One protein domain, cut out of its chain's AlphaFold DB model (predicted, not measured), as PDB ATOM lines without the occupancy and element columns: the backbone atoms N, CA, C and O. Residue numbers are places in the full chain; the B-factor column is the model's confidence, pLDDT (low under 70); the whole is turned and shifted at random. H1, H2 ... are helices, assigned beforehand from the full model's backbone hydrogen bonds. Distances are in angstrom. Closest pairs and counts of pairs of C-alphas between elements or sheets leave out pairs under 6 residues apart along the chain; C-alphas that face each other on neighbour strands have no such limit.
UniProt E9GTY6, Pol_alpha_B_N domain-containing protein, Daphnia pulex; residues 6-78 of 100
ATOM      1  N   SER A   6     -15.256 -55.817 -90.923       80.56
ATOM      2  CA  SER A   6     -14.755 -55.044 -92.055       80.56
ATOM      3  C   SER A   6     -13.505 -54.253 -91.687       80.56
ATOM      4  O   SER A   6     -12.548 -54.277 -92.450       80.56
ATOM      5  N   ASN A   7     -13.452 -53.647 -90.499       86.69
ATOM      6  CA  ASN A   7     -12.233 -53.003 -90.012       86.69
ATOM      7  C   ASN A   7     -11.063 -53.999 -89.941       86.69
ATOM      8  O   ASN A   7     -10.009 -53.759 -90.515       86.69
ATOM      9  N   LEU A   8     -11.281 -55.169 -89.334       90.44
ATOM     10  CA  LEU A   8     -10.235 -56.183 -89.209       90.44
ATOM     11  C   LEU A   8      -9.751 -56.701 -90.571       90.44
ATOM     12  O   LEU A   8      -8.558 -56.919 -90.758       90.44
ATOM     13  N   LEU A   9     -10.677 -56.916 -91.508       92.19
ATOM     14  CA  LEU A   9     -10.348 -57.351 -92.861       92.19
ATOM     15  C   LEU A   9      -9.515 -56.294 -93.596       92.19
ATOM     16  O   LEU A   9      -8.472 -56.651 -94.132       92.19
ATOM     17  N   ASN A  10      -9.917 -55.021 -93.538       92.81
ATOM     18  CA  ASN A  10      -9.183 -53.918 -94.166       92.81
ATOM     19  C   ASN A  10      -7.734 -53.840 -93.660       92.81
ATOM     20  O   ASN A  10      -6.814 -53.706 -94.460       92.81
ATOM     21  N   GLU A  11      -7.531 -53.973 -92.345       94.31
ATOM     22  CA  GLU A  11      -6.189 -53.955 -91.753       94.31
ATOM     23  C   GLU A  11      -5.333 -55.123 -92.261       94.31
ATOM     24  O   GLU A  11      -4.161 -54.939 -92.561       94.31
ATOM     25  N   PHE A  12      -5.894 -56.330 -92.402       93.75
ATOM     26  CA  PHE A  12      -5.159 -57.458 -92.984       93.75
ATOM     27  C   PHE A  12      -4.862 -57.266 -94.480       93.75
ATOM     28  O   PHE A  12      -3.777 -57.636 -94.937       93.75
ATOM     29  N   GLU A  13      -5.798 -56.688 -95.234       94.12
ATOM     30  CA  GLU A  13      -5.647 -56.448 -96.671       94.12
ATOM     31  C   GLU A  13      -4.529 -55.443 -96.987       94.12
ATOM     32  O   GLU A  13      -3.852 -55.615 -98.002       94.12
ATOM     33  N   ASP A  14      -4.257 -54.474 -96.104       93.25
ATOM     34  CA  ASP A  14      -3.120 -53.542 -96.234       93.25
ATOM     35  C   ASP A  14      -1.766 -54.280 -96.291       93.25
ATOM     36  O   ASP A  14      -0.859 -53.905 -97.035       93.25
ATOM     37  N   PHE A  15      -1.669 -55.423 -95.603       90.81
ATOM     38  CA  PHE A  15      -0.499 -56.307 -95.627       90.81
ATOM     39  C   PHE A  15      -0.606 -57.444 -96.659       90.81
ATOM     40  O   PHE A  15       0.208 -58.371 -96.650       90.81
ATOM     41  N   GLY A  16      -1.601 -57.405 -97.552       92.12
ATOM     42  CA  GLY A  16      -1.821 -58.426 -98.579       92.12
ATOM     43  C   GLY A  16      -2.356 -59.756 -98.038       92.12
ATOM     44  O   GLY A  16      -2.180 -60.797 -98.675       92.12
ATOM     45  N   LEU A  17      -2.988 -59.747 -96.861       92.56
ATOM     46  CA  LEU A  17      -3.567 -60.929 -96.230       92.56
ATOM     47  C   LEU A  17      -5.089 -60.925 -96.378       92.56
ATOM     48  O   LEU A  17      -5.757 -59.944 -96.078       92.56
ATOM     49  N   THR A  18      -5.659 -62.069 -96.758       92.56
ATOM     50  CA  THR A  18      -7.117 -62.244 -96.868       92.56
ATOM     51  C   THR A  18      -7.592 -63.400 -95.977       92.56
ATOM     52  O   THR A  18      -7.807 -64.518 -96.464       92.56
ATOM     53  N   PRO A  19      -7.709 -63.186 -94.652       91.56
ATOM     54  CA  PRO A  19      -8.185 -64.211 -93.732       91.56
ATOM     55  C   PRO A  19      -9.631 -64.626 -94.021       91.56
ATOM     56  O   PRO A  19     -10.484 -63.814 -94.370       91.56
ATOM     57  N   ASN A  20      -9.941 -65.905 -93.801       92.38
ATOM     58  CA  ASN A  20     -11.321 -66.381 -93.896       92.38
ATOM     59  C   ASN A  20     -12.169 -65.936 -92.689       92.38
ATOM     60  O   ASN A  20     -11.650 -65.608 -91.623       92.38
ATOM     61  N   LEU A  21     -13.496 -66.024 -92.821       90.38
ATOM     62  CA  LEU A  21     -14.441 -65.587 -91.786       90.38
ATOM     63  C   LEU A  21     -14.189 -66.216 -90.405       90.38
ATOM     64  O   LEU A  21     -14.336 -65.537 -89.396       90.38
ATOM     65  N   LYS A  22     -13.786 -67.491 -90.327       92.19
ATOM     66  CA  LYS A  22     -13.528 -68.140 -89.028       92.19
ATOM     67  C   LYS A  22     -12.316 -67.529 -88.326       92.19
ATOM     68  O   LYS A  22     -12.334 -67.360 -87.111       92.19
ATOM     69  N   VAL A  23     -11.284 -67.186 -89.094       94.31
ATOM     70  CA  VAL A  23     -10.093 -66.483 -88.604       94.31
ATOM     71  C   VAL A  23     -10.467 -65.075 -88.147       94.31
ATOM     72  O   VAL A  23     -10.124 -64.700 -87.029       94.31
ATOM     73  N   LEU A  24     -11.256 -64.339 -88.942       93.50
ATOM     74  CA  LEU A  24     -11.751 -63.009 -88.570       93.50
ATOM     75  C   LEU A  24     -12.551 -63.042 -87.262       93.50
ATOM     76  O   LEU A  24     -12.303 -62.206 -86.398       93.50
ATOM     77  N   ILE A  25     -13.448 -64.024 -87.090       93.56
ATOM     78  CA  ILE A  25     -14.225 -64.232 -85.855       93.56
ATOM     79  C   ILE A  25     -13.288 -64.452 -84.667       93.56
ATOM     80  O   ILE A  25     -13.440 -63.797 -83.638       93.56
ATOM     81  N   LYS A  26     -12.289 -65.329 -84.803       94.19
ATOM     82  CA  LYS A  26     -11.352 -65.610 -83.712       94.19
ATOM     83  C   LYS A  26     -10.512 -64.383 -83.353       94.19
ATOM     84  O   LYS A  26     -10.380 -64.065 -82.176       94.19
ATOM     85  N   CYS A  27      -9.990 -63.647 -84.333       94.81
ATOM     86  CA  CYS A  27      -9.276 -62.391 -84.080       94.81
ATOM     87  C   CYS A  27     -10.168 -61.358 -83.380       94.81
ATOM     88  O   CYS A  27      -9.752 -60.695 -82.438       94.81
ATOM     89  N   SER A  28     -11.424 -61.280 -83.793       92.88
ATOM     90  CA  SER A  28     -12.469 -60.477 -83.173       92.88
ATOM     91  C   SER A  28     -12.721 -60.820 -81.695       92.88
ATOM     92  O   SER A  28     -12.902 -59.928 -80.862       92.88
ATOM     93  N   GLU A  29     -12.688 -62.105 -81.332       94.06
ATOM     94  CA  GLU A  29     -12.721 -62.534 -79.928       94.06
ATOM     95  C   GLU A  29     -11.479 -62.063 -79.160       94.06
ATOM     96  O   GLU A  29     -11.601 -61.636 -78.013       94.06
ATOM     97  N   LEU A  30     -10.297 -62.095 -79.789       93.81
ATOM     98  CA  LEU A  30      -9.051 -61.609 -79.185       93.81
ATOM     99  C   LEU A  30      -9.095 -60.097 -78.931       93.81
ATOM    100  O   LEU A  30      -8.710 -59.676 -77.842       93.81
ATOM    101  N   LEU A  31      -9.623 -59.301 -79.870       92.94
ATOM    102  CA  LEU A  31      -9.804 -57.855 -79.681       92.94
ATOM    103  C   LEU A  31     -10.578 -57.553 -78.396       92.94
ATOM    104  O   LEU A  31     -10.143 -56.758 -77.570       92.94
ATOM    105  N   ARG A  32     -11.705 -58.248 -78.199       91.38
ATOM    106  CA  ARG A  32     -12.547 -58.095 -77.004       91.38
ATOM    107  C   ARG A  32     -11.873 -58.620 -75.743       91.38
ATOM    108  O   ARG A  32     -12.019 -58.025 -74.684       91.38
ATOM    109  N   LYS A  33     -11.179 -59.755 -75.841       93.25
ATOM    110  CA  LYS A  33     -10.535 -60.406 -74.696       93.25
ATOM    111  C   LYS A  33      -9.399 -59.563 -74.120       93.25
ATOM    112  O   LYS A  33      -9.224 -59.552 -72.906       93.25
ATOM    113  N   TYR A  34      -8.635 -58.906 -74.985       92.31
ATOM    114  CA  TYR A  34      -7.448 -58.147 -74.601       92.31
ATOM    115  C   TYR A  34      -7.648 -56.626 -74.632       92.31
ATOM    116  O   TYR A  34      -6.709 -55.908 -74.310       92.31
ATOM    117  N   ASP A  35      -8.850 -56.154 -74.978       91.00
ATOM    118  CA  ASP A  35      -9.201 -54.732 -75.096       91.00
ATOM    119  C   ASP A  35      -8.241 -53.963 -76.028       91.00
ATOM    120  O   ASP A  35      -7.688 -52.920 -75.687       91.00
ATOM    121  N   ILE A  36      -8.002 -54.524 -77.220       91.88
ATOM    122  CA  ILE A  36      -7.107 -53.957 -78.244       91.88
ATOM    123  C   ILE A  36      -7.850 -53.658 -79.550       91.88
ATOM    124  O   ILE A  36      -8.921 -54.206 -79.820       91.88
ATOM    125  N   THR A  37      -7.264 -52.797 -80.383       92.38
ATOM    126  CA  THR A  37      -7.788 -52.449 -81.712       92.38
ATOM    127  C   THR A  37      -7.353 -53.450 -82.785       92.38
ATOM    128  O   THR A  37      -6.401 -54.212 -82.597       92.38
ATOM    129  N   ALA A  38      -8.047 -53.427 -83.928       92.75
ATOM    130  CA  ALA A  38      -7.704 -54.227 -85.103       92.75
ATOM    131  C   ALA A  38      -6.261 -53.974 -85.572       92.75
ATOM    132  O   ALA A  38      -5.494 -54.929 -85.647       92.75
ATOM    133  N   ASP A  39      -5.882 -52.705 -85.757       93.31
ATOM    134  CA  ASP A  39      -4.510 -52.269 -86.066       93.31
ATOM    135  C   ASP A  39      -3.481 -52.904 -85.116       93.31
ATOM    136  O   ASP A  39      -2.511 -53.527 -85.551       93.31
ATOM    137  N   THR A  40      -3.708 -52.820 -83.800       93.69
ATOM    138  CA  THR A  40      -2.763 -53.361 -82.816       93.69
ATOM    139  C   THR A  40      -2.634 -54.876 -82.951       93.69
ATOM    140  O   THR A  40      -1.522 -55.407 -82.937       93.69
ATOM    141  N   LEU A  41      -3.752 -55.588 -83.119       95.12
ATOM    142  CA  LEU A  41      -3.734 -57.035 -83.316       95.12
ATOM    143  C   LEU A  41      -2.997 -57.427 -84.603       95.12
ATOM    144  O   LEU A  41      -2.185 -58.351 -84.562       95.12
ATOM    145  N   VAL A  42      -3.254 -56.737 -85.718       95.06
ATOM    146  CA  VAL A  42      -2.618 -57.028 -87.012       95.06
ATOM    147  C   VAL A  42      -1.121 -56.743 -86.949       95.06
ATOM    148  O   VAL A  42      -0.339 -57.617 -87.309       95.06
ATOM    149  N   ASN A  43      -0.688 -55.614 -86.384       94.75
ATOM    150  CA  ASN A  43       0.737 -55.322 -86.194       94.75
ATOM    151  C   ASN A  43       1.455 -56.411 -85.377       94.75
ATOM    152  O   ASN A  43       2.535 -56.877 -85.758       94.75
ATOM    153  N   HIS A  44       0.844 -56.865 -84.278       95.56
ATOM    154  CA  HIS A  44       1.382 -57.980 -83.498       95.56
ATOM    155  C   HIS A  44       1.410 -59.284 -84.307       95.56
ATOM    156  O   HIS A  44       2.386 -60.033 -84.223       95.56
ATOM    157  N   TRP A  45       0.377 -59.551 -85.110       96.00
ATOM    158  CA  TRP A  45       0.343 -60.709 -86.001       96.00
ATOM    159  C   TRP A  45       1.484 -60.675 -87.022       96.00
ATOM    160  O   TRP A  45       2.176 -61.678 -87.168       96.00
ATOM    161  N   ILE A  46       1.730 -59.541 -87.685       94.94
ATOM    162  CA  ILE A  46       2.814 -59.400 -88.668       94.94
ATOM    163  C   ILE A  46       4.172 -59.697 -88.022       94.94
ATOM    164  O   ILE A  46       4.952 -60.487 -88.558       94.94
ATOM    165  N   GLY A  47       4.434 -59.148 -86.831       94.56
ATOM    166  CA  GLY A  47       5.663 -59.437 -86.084       94.56
ATOM    167  C   GLY A  47       5.803 -60.918 -85.701       94.56
ATOM    168  O   GLY A  47       6.875 -61.514 -85.853       94.56
ATOM    169  N   PHE A  48       4.715 -61.542 -85.251       95.50
ATOM    170  CA  PHE A  48       4.686 -62.965 -84.915       95.50
ATOM    171  C   PHE A  48       4.908 -63.848 -86.150       95.50
ATOM    172  O   PHE A  48       5.758 -64.737 -86.135       95.50
ATOM    173  N   ALA A  49       4.195 -63.580 -87.243       94.88
ATOM    174  CA  ALA A  49       4.292 -64.346 -88.477       94.88
ATOM    175  C   ALA A  49       5.699 -64.256 -89.082       94.88
ATOM    176  O   ALA A  49       6.267 -65.283 -89.461       94.88
ATOM    177  N   ALA A  50       6.307 -63.066 -89.094       94.19
ATOM    178  CA  ALA A  50       7.665 -62.861 -89.592       94.19
ATOM    179  C   ALA A  50       8.725 -63.635 -88.788       94.19
ATOM    180  O   ALA A  50       9.707 -64.111 -89.354       94.19
ATOM    181  N   THR A  51       8.535 -63.783 -87.473       94.06
ATOM    182  CA  THR A  51       9.544 -64.380 -86.577       94.06
ATOM    183  C   THR A  51       9.319 -65.859 -86.273       94.06
ATOM    184  O   THR A  51      10.279 -66.563 -85.952       94.06
ATOM    185  N   LYS A  52       8.075 -66.345 -86.338       93.38
ATOM    186  CA  LYS A  52       7.695 -67.708 -85.927       93.38
ATOM    187  C   LYS A  52       7.144 -68.562 -87.061       93.38
ATOM    188  O   LYS A  52       7.259 -69.780 -86.981       93.38
ATOM    189  N   LEU A  53       6.553 -67.943 -88.083       90.88
ATOM    190  CA  LEU A  53       5.791 -68.637 -89.125       90.88
ATOM    191  C   LEU A  53       6.277 -68.328 -90.546       90.88
ATOM    192  O   LEU A  53       5.555 -68.576 -91.499       90.88
ATOM    193  N   ASN A  54       7.470 -67.752 -90.721       90.44
ATOM    194  CA  ASN A  54       8.018 -67.403 -92.041       90.44
ATOM    195  C   ASN A  54       7.050 -66.587 -92.931       90.44
ATOM    196  O   ASN A  54       7.029 -66.764 -94.147       90.44
ATOM    197  N   ASN A  55       6.282 -65.672 -92.331       88.88
ATOM    198  CA  ASN A  55       5.252 -64.851 -92.986       88.88
ATOM    199  C   ASN A  55       4.030 -65.630 -93.510       88.88
ATOM    200  O   ASN A  55       3.374 -65.187 -94.452       88.88
ATOM    201  N   GLU A  56       3.690 -66.776 -92.915       91.38
ATOM    202  CA  GLU A  56       2.427 -67.453 -93.224       91.38
ATOM    203  C   GLU A  56       1.193 -66.606 -92.869       91.38
ATOM    204  O   GLU A  56       1.181 -65.816 -91.920       91.38
ATOM    205  N   ALA A  57       0.119 -66.822 -93.630       91.62
ATOM    206  CA  ALA A  57      -1.174 -66.192 -93.407       91.62
ATOM    207  C   ALA A  57      -1.858 -66.707 -92.122       91.62
ATOM    208  O   ALA A  57      -1.620 -67.839 -91.687       91.62
ATOM    209  N   PRO A  58      -2.751 -65.908 -91.509       93.12
ATOM    210  CA  PRO A  58      -3.440 -66.306 -90.290       93.12
ATOM    211  C   PRO A  58      -4.394 -67.482 -90.516       93.12
ATOM    212  O   PRO A  58      -5.271 -67.460 -91.381       93.12
ATOM    213  N   SER A  59      -4.239 -68.504 -89.676       95.00
ATOM    214  CA  SER A  59      -5.061 -69.713 -89.628       95.00
ATOM    215  C   SER A  59      -5.523 -69.972 -88.193       95.00
ATOM    216  O   SER A  59      -4.915 -69.488 -87.239       95.00
ATOM    217  N   LEU A  60      -6.596 -70.746 -88.008       93.88
ATOM    218  CA  LEU A  60      -7.085 -71.073 -86.661       93.88
ATOM    219  C   LEU A  60      -6.037 -71.812 -85.820       93.88
ATOM    220  O   LEU A  60      -5.966 -71.589 -84.615       93.88
ATOM    221  N   GLU A  61      -5.225 -72.662 -86.448       92.12
ATOM    222  CA  GLU A  61      -4.160 -73.417 -85.781       92.12
ATOM    223  C   GLU A  61      -3.083 -72.473 -85.238       92.12
ATOM    224  O   GLU A  61      -2.750 -72.502 -84.052       92.12
ATOM    225  N   ASN A  62      -2.617 -71.554 -86.085       94.25
ATOM    226  CA  ASN A  62      -1.554 -70.621 -85.729       94.25
ATOM    227  C   ASN A  62      -2.043 -69.508 -84.790       94.25
ATOM    228  O   ASN A  62      -1.267 -68.999 -83.982       94.25
ATOM    229  N   LEU A  63      -3.337 -69.171 -84.828       94.62
ATOM    230  CA  LEU A  63      -3.944 -68.196 -83.921       94.62
ATOM    231  C   LEU A  63      -3.914 -68.630 -82.450       94.62
ATOM    232  O   LEU A  63      -3.863 -67.772 -81.570       94.62
ATOM    233  N   VAL A  64      -3.907 -69.934 -82.159       92.94
ATOM    234  CA  VAL A  64      -3.757 -70.436 -80.780       92.94
ATOM    235  C   VAL A  64      -2.360 -70.126 -80.239       92.94
ATOM    236  O   VAL A  64      -2.207 -69.701 -79.091       92.94
ATOM    237  N   ALA A  65      -1.330 -70.313 -81.066       94.31
ATOM    238  CA  ALA A  65       0.043 -69.978 -80.701       94.31
ATOM    239  C   ALA A  65       0.231 -68.458 -80.590       94.31
ATOM    240  O   ALA A  65       0.804 -67.983 -79.608       94.31
ATOM    241  N   PHE A  66      -0.327 -67.704 -81.539       96.38
ATOM    242  CA  PHE A  66      -0.327 -66.245 -81.523       96.38
ATOM    243  C   PHE A  66      -0.989 -65.673 -80.264       96.38
ATOM    244  O   PHE A  66      -0.421 -64.794 -79.632       96.38
ATOM    245  N   GLU A  67      -2.146 -66.194 -79.840       95.75
ATOM    246  CA  GLU A  67      -2.843 -65.723 -78.634       95.75
ATOM    247  C   GLU A  67      -1.961 -65.824 -77.373       95.75
ATOM    248  O   GLU A  67      -1.976 -64.929 -76.523       95.75
ATOM    249  N   ASN A  68      -1.168 -66.892 -77.256       94.19
ATOM    250  CA  ASN A  68      -0.231 -67.063 -76.145       94.19
ATOM    251  C   ASN A  68       0.925 -66.055 -76.188       94.19
ATOM    252  O   ASN A  68       1.387 -65.613 -75.135       94.19
ATOM    253  N   ASP A  69       1.412 -65.721 -77.381       94.56
ATOM    254  CA  ASP A  69       2.482 -64.744 -77.584       94.56
ATOM    255  C   ASP A  69       1.983 -63.315 -77.316       94.56
ATOM    256  O   ASP A  69       2.548 -62.597 -76.490       94.56
ATOM    257  N   LEU A  70       0.820 -62.972 -77.879       94.56
ATOM    258  CA  LEU A  70       0.124 -61.704 -77.672       94.56
ATOM    259  C   LEU A  70      -0.121 -61.423 -76.182       94.56
ATOM    260  O   LEU A  70       0.157 -60.329 -75.699       94.56
ATOM    261  N   SER A  71      -0.587 -62.419 -75.424       93.50
ATOM    262  CA  SER A  71      -0.818 -62.277 -73.979       93.50
ATOM    263  C   SER A  71       0.464 -61.934 -73.202       93.50
ATOM    264  O   SER A  71       0.452 -61.106 -72.284       93.50
ATOM    265  N   LYS A  72       1.603 -62.527 -73.583       91.50
ATOM    266  CA  LYS A  72       2.906 -62.235 -72.961       91.50
ATOM    267  C   LYS A  72       3.367 -60.817 -73.280       91.50
ATOM    268  O   LYS A  72       3.779 -60.102 -72.371       91.50
ATOM    269  N   GLU A  73       3.238 -60.398 -74.533       88.75
ATOM    270  CA  GLU A  73       3.601 -59.046 -74.963       88.75
ATOM    271  C   GLU A  73       2.760 -57.972 -74.255       88.75
ATOM    272  O   GLU A  73       3.294 -57.004 -73.706       88.75
ATOM    273  N   LEU A  74       1.439 -58.163 -74.184       88.38
ATOM    274  CA  LEU A  74       0.536 -57.207 -73.536       88.38
ATOM    275  C   LEU A  74       0.739 -57.145 -72.011       88.38
ATOM    276  O   LEU A  74       0.707 -56.065 -71.410       88.38
ATOM    277  N   SER A  75       1.010 -58.284 -71.367       85.12
ATOM    278  CA  SER A  75       1.317 -58.317 -69.930       85.12
ATOM    279  C   SER A  75       2.686 -57.707 -69.604       85.12
ATOM    280  O   SER A  75       2.813 -57.010 -68.594       85.12
ATOM    281  N   ALA A  76       3.690 -57.868 -70.473       76.62
ATOM    282  CA  ALA A  76       4.997 -57.230 -70.318       76.62
ATOM    283  C   ALA A  76       4.903 -55.695 -70.372       76.62
ATOM    284  O   ALA A  76       5.529 -55.012 -69.557       76.62
ATOM    285  N   LYS A  77       4.060 -55.142 -71.256       59.53
ATOM    286  CA  LYS A  77       3.823 -53.688 -71.348       59.53
ATOM    287  C   LYS A  77       3.090 -53.110 -70.134       59.53
ATOM    288  O   LYS A  77       3.326 -51.961 -69.766       59.53
ATOM    289  N   THR A  78       2.263 -53.908 -69.458       53.72
ATOM    290  CA  THR A  78       1.555 -53.478 -68.236       53.72
ATOM    291  C   THR A  78       2.510 -53.301 -67.048       53.72
ATOM    292  O   THR A  78       2.264 -52.473 -66.172       53.72
TER     293      THR A  78
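This is residues 6 to 78 of the 100 residues of the protein "Pol_alpha_B_N domain-containing protein" of Daphnia pulex (UniProt E9GTY6). H2 and H4 run side by side, H3 starts at H2 and crosses H4, and H1 packs at the start of H3. The 73 printed residues hold four named helices, H1 to H4, and no named strand: all helix, mostly crossed packing. The whole is compact, radius of gyration of the C-alphas 11.2 A, spanning 31 by 26 by 20 A.

H1, residues 6 to 14, begins at C-alpha 6 (-14.755, -55.044, -92.055). H2 is residues 21 to 34, 20.0 A; H3 38 to 52, 20.5 A. H4, 60 to 78, 26.9 A, has a kink of 26 degrees near residue 67 and ends at C-alpha 78 (1.555, -53.478, -68.236).

H1 touches H3 at a steep tilt of 42 degrees, closest C-alphas Leu 8 and Ala 38, 5.2 A. H1 and H2 only just touch, with 3 pairs of C-alphas within 8 A, closest Leu 8 and Leu 24, 7.0 A. H2 and H3 also only just touch, with 3 such pairs, closest Leu 31 and Ala 38, 6.9 A. H2 touches H4 at a shallow tilt of 19 degrees, the same way, closest C-alphas Val 23 and Leu 60, 5.8 A. H3, with residues 44 to 48 alone, touches H4, only just about perpendicular at 71 degrees, closest C-alphas Phe 48 and Phe 66, 6.9 A. H1 and H4 are apart. Every O i to N i+4 pair is within hydrogen-bond range in H1, H2 and H3; in H4, 12 of 15.

The C-alphas of Asn 20 and Thr 78 are farthest apart, 31.5 A. The printed part has no cut and no long link. Residues 77 to 78 are under pLDDT 70.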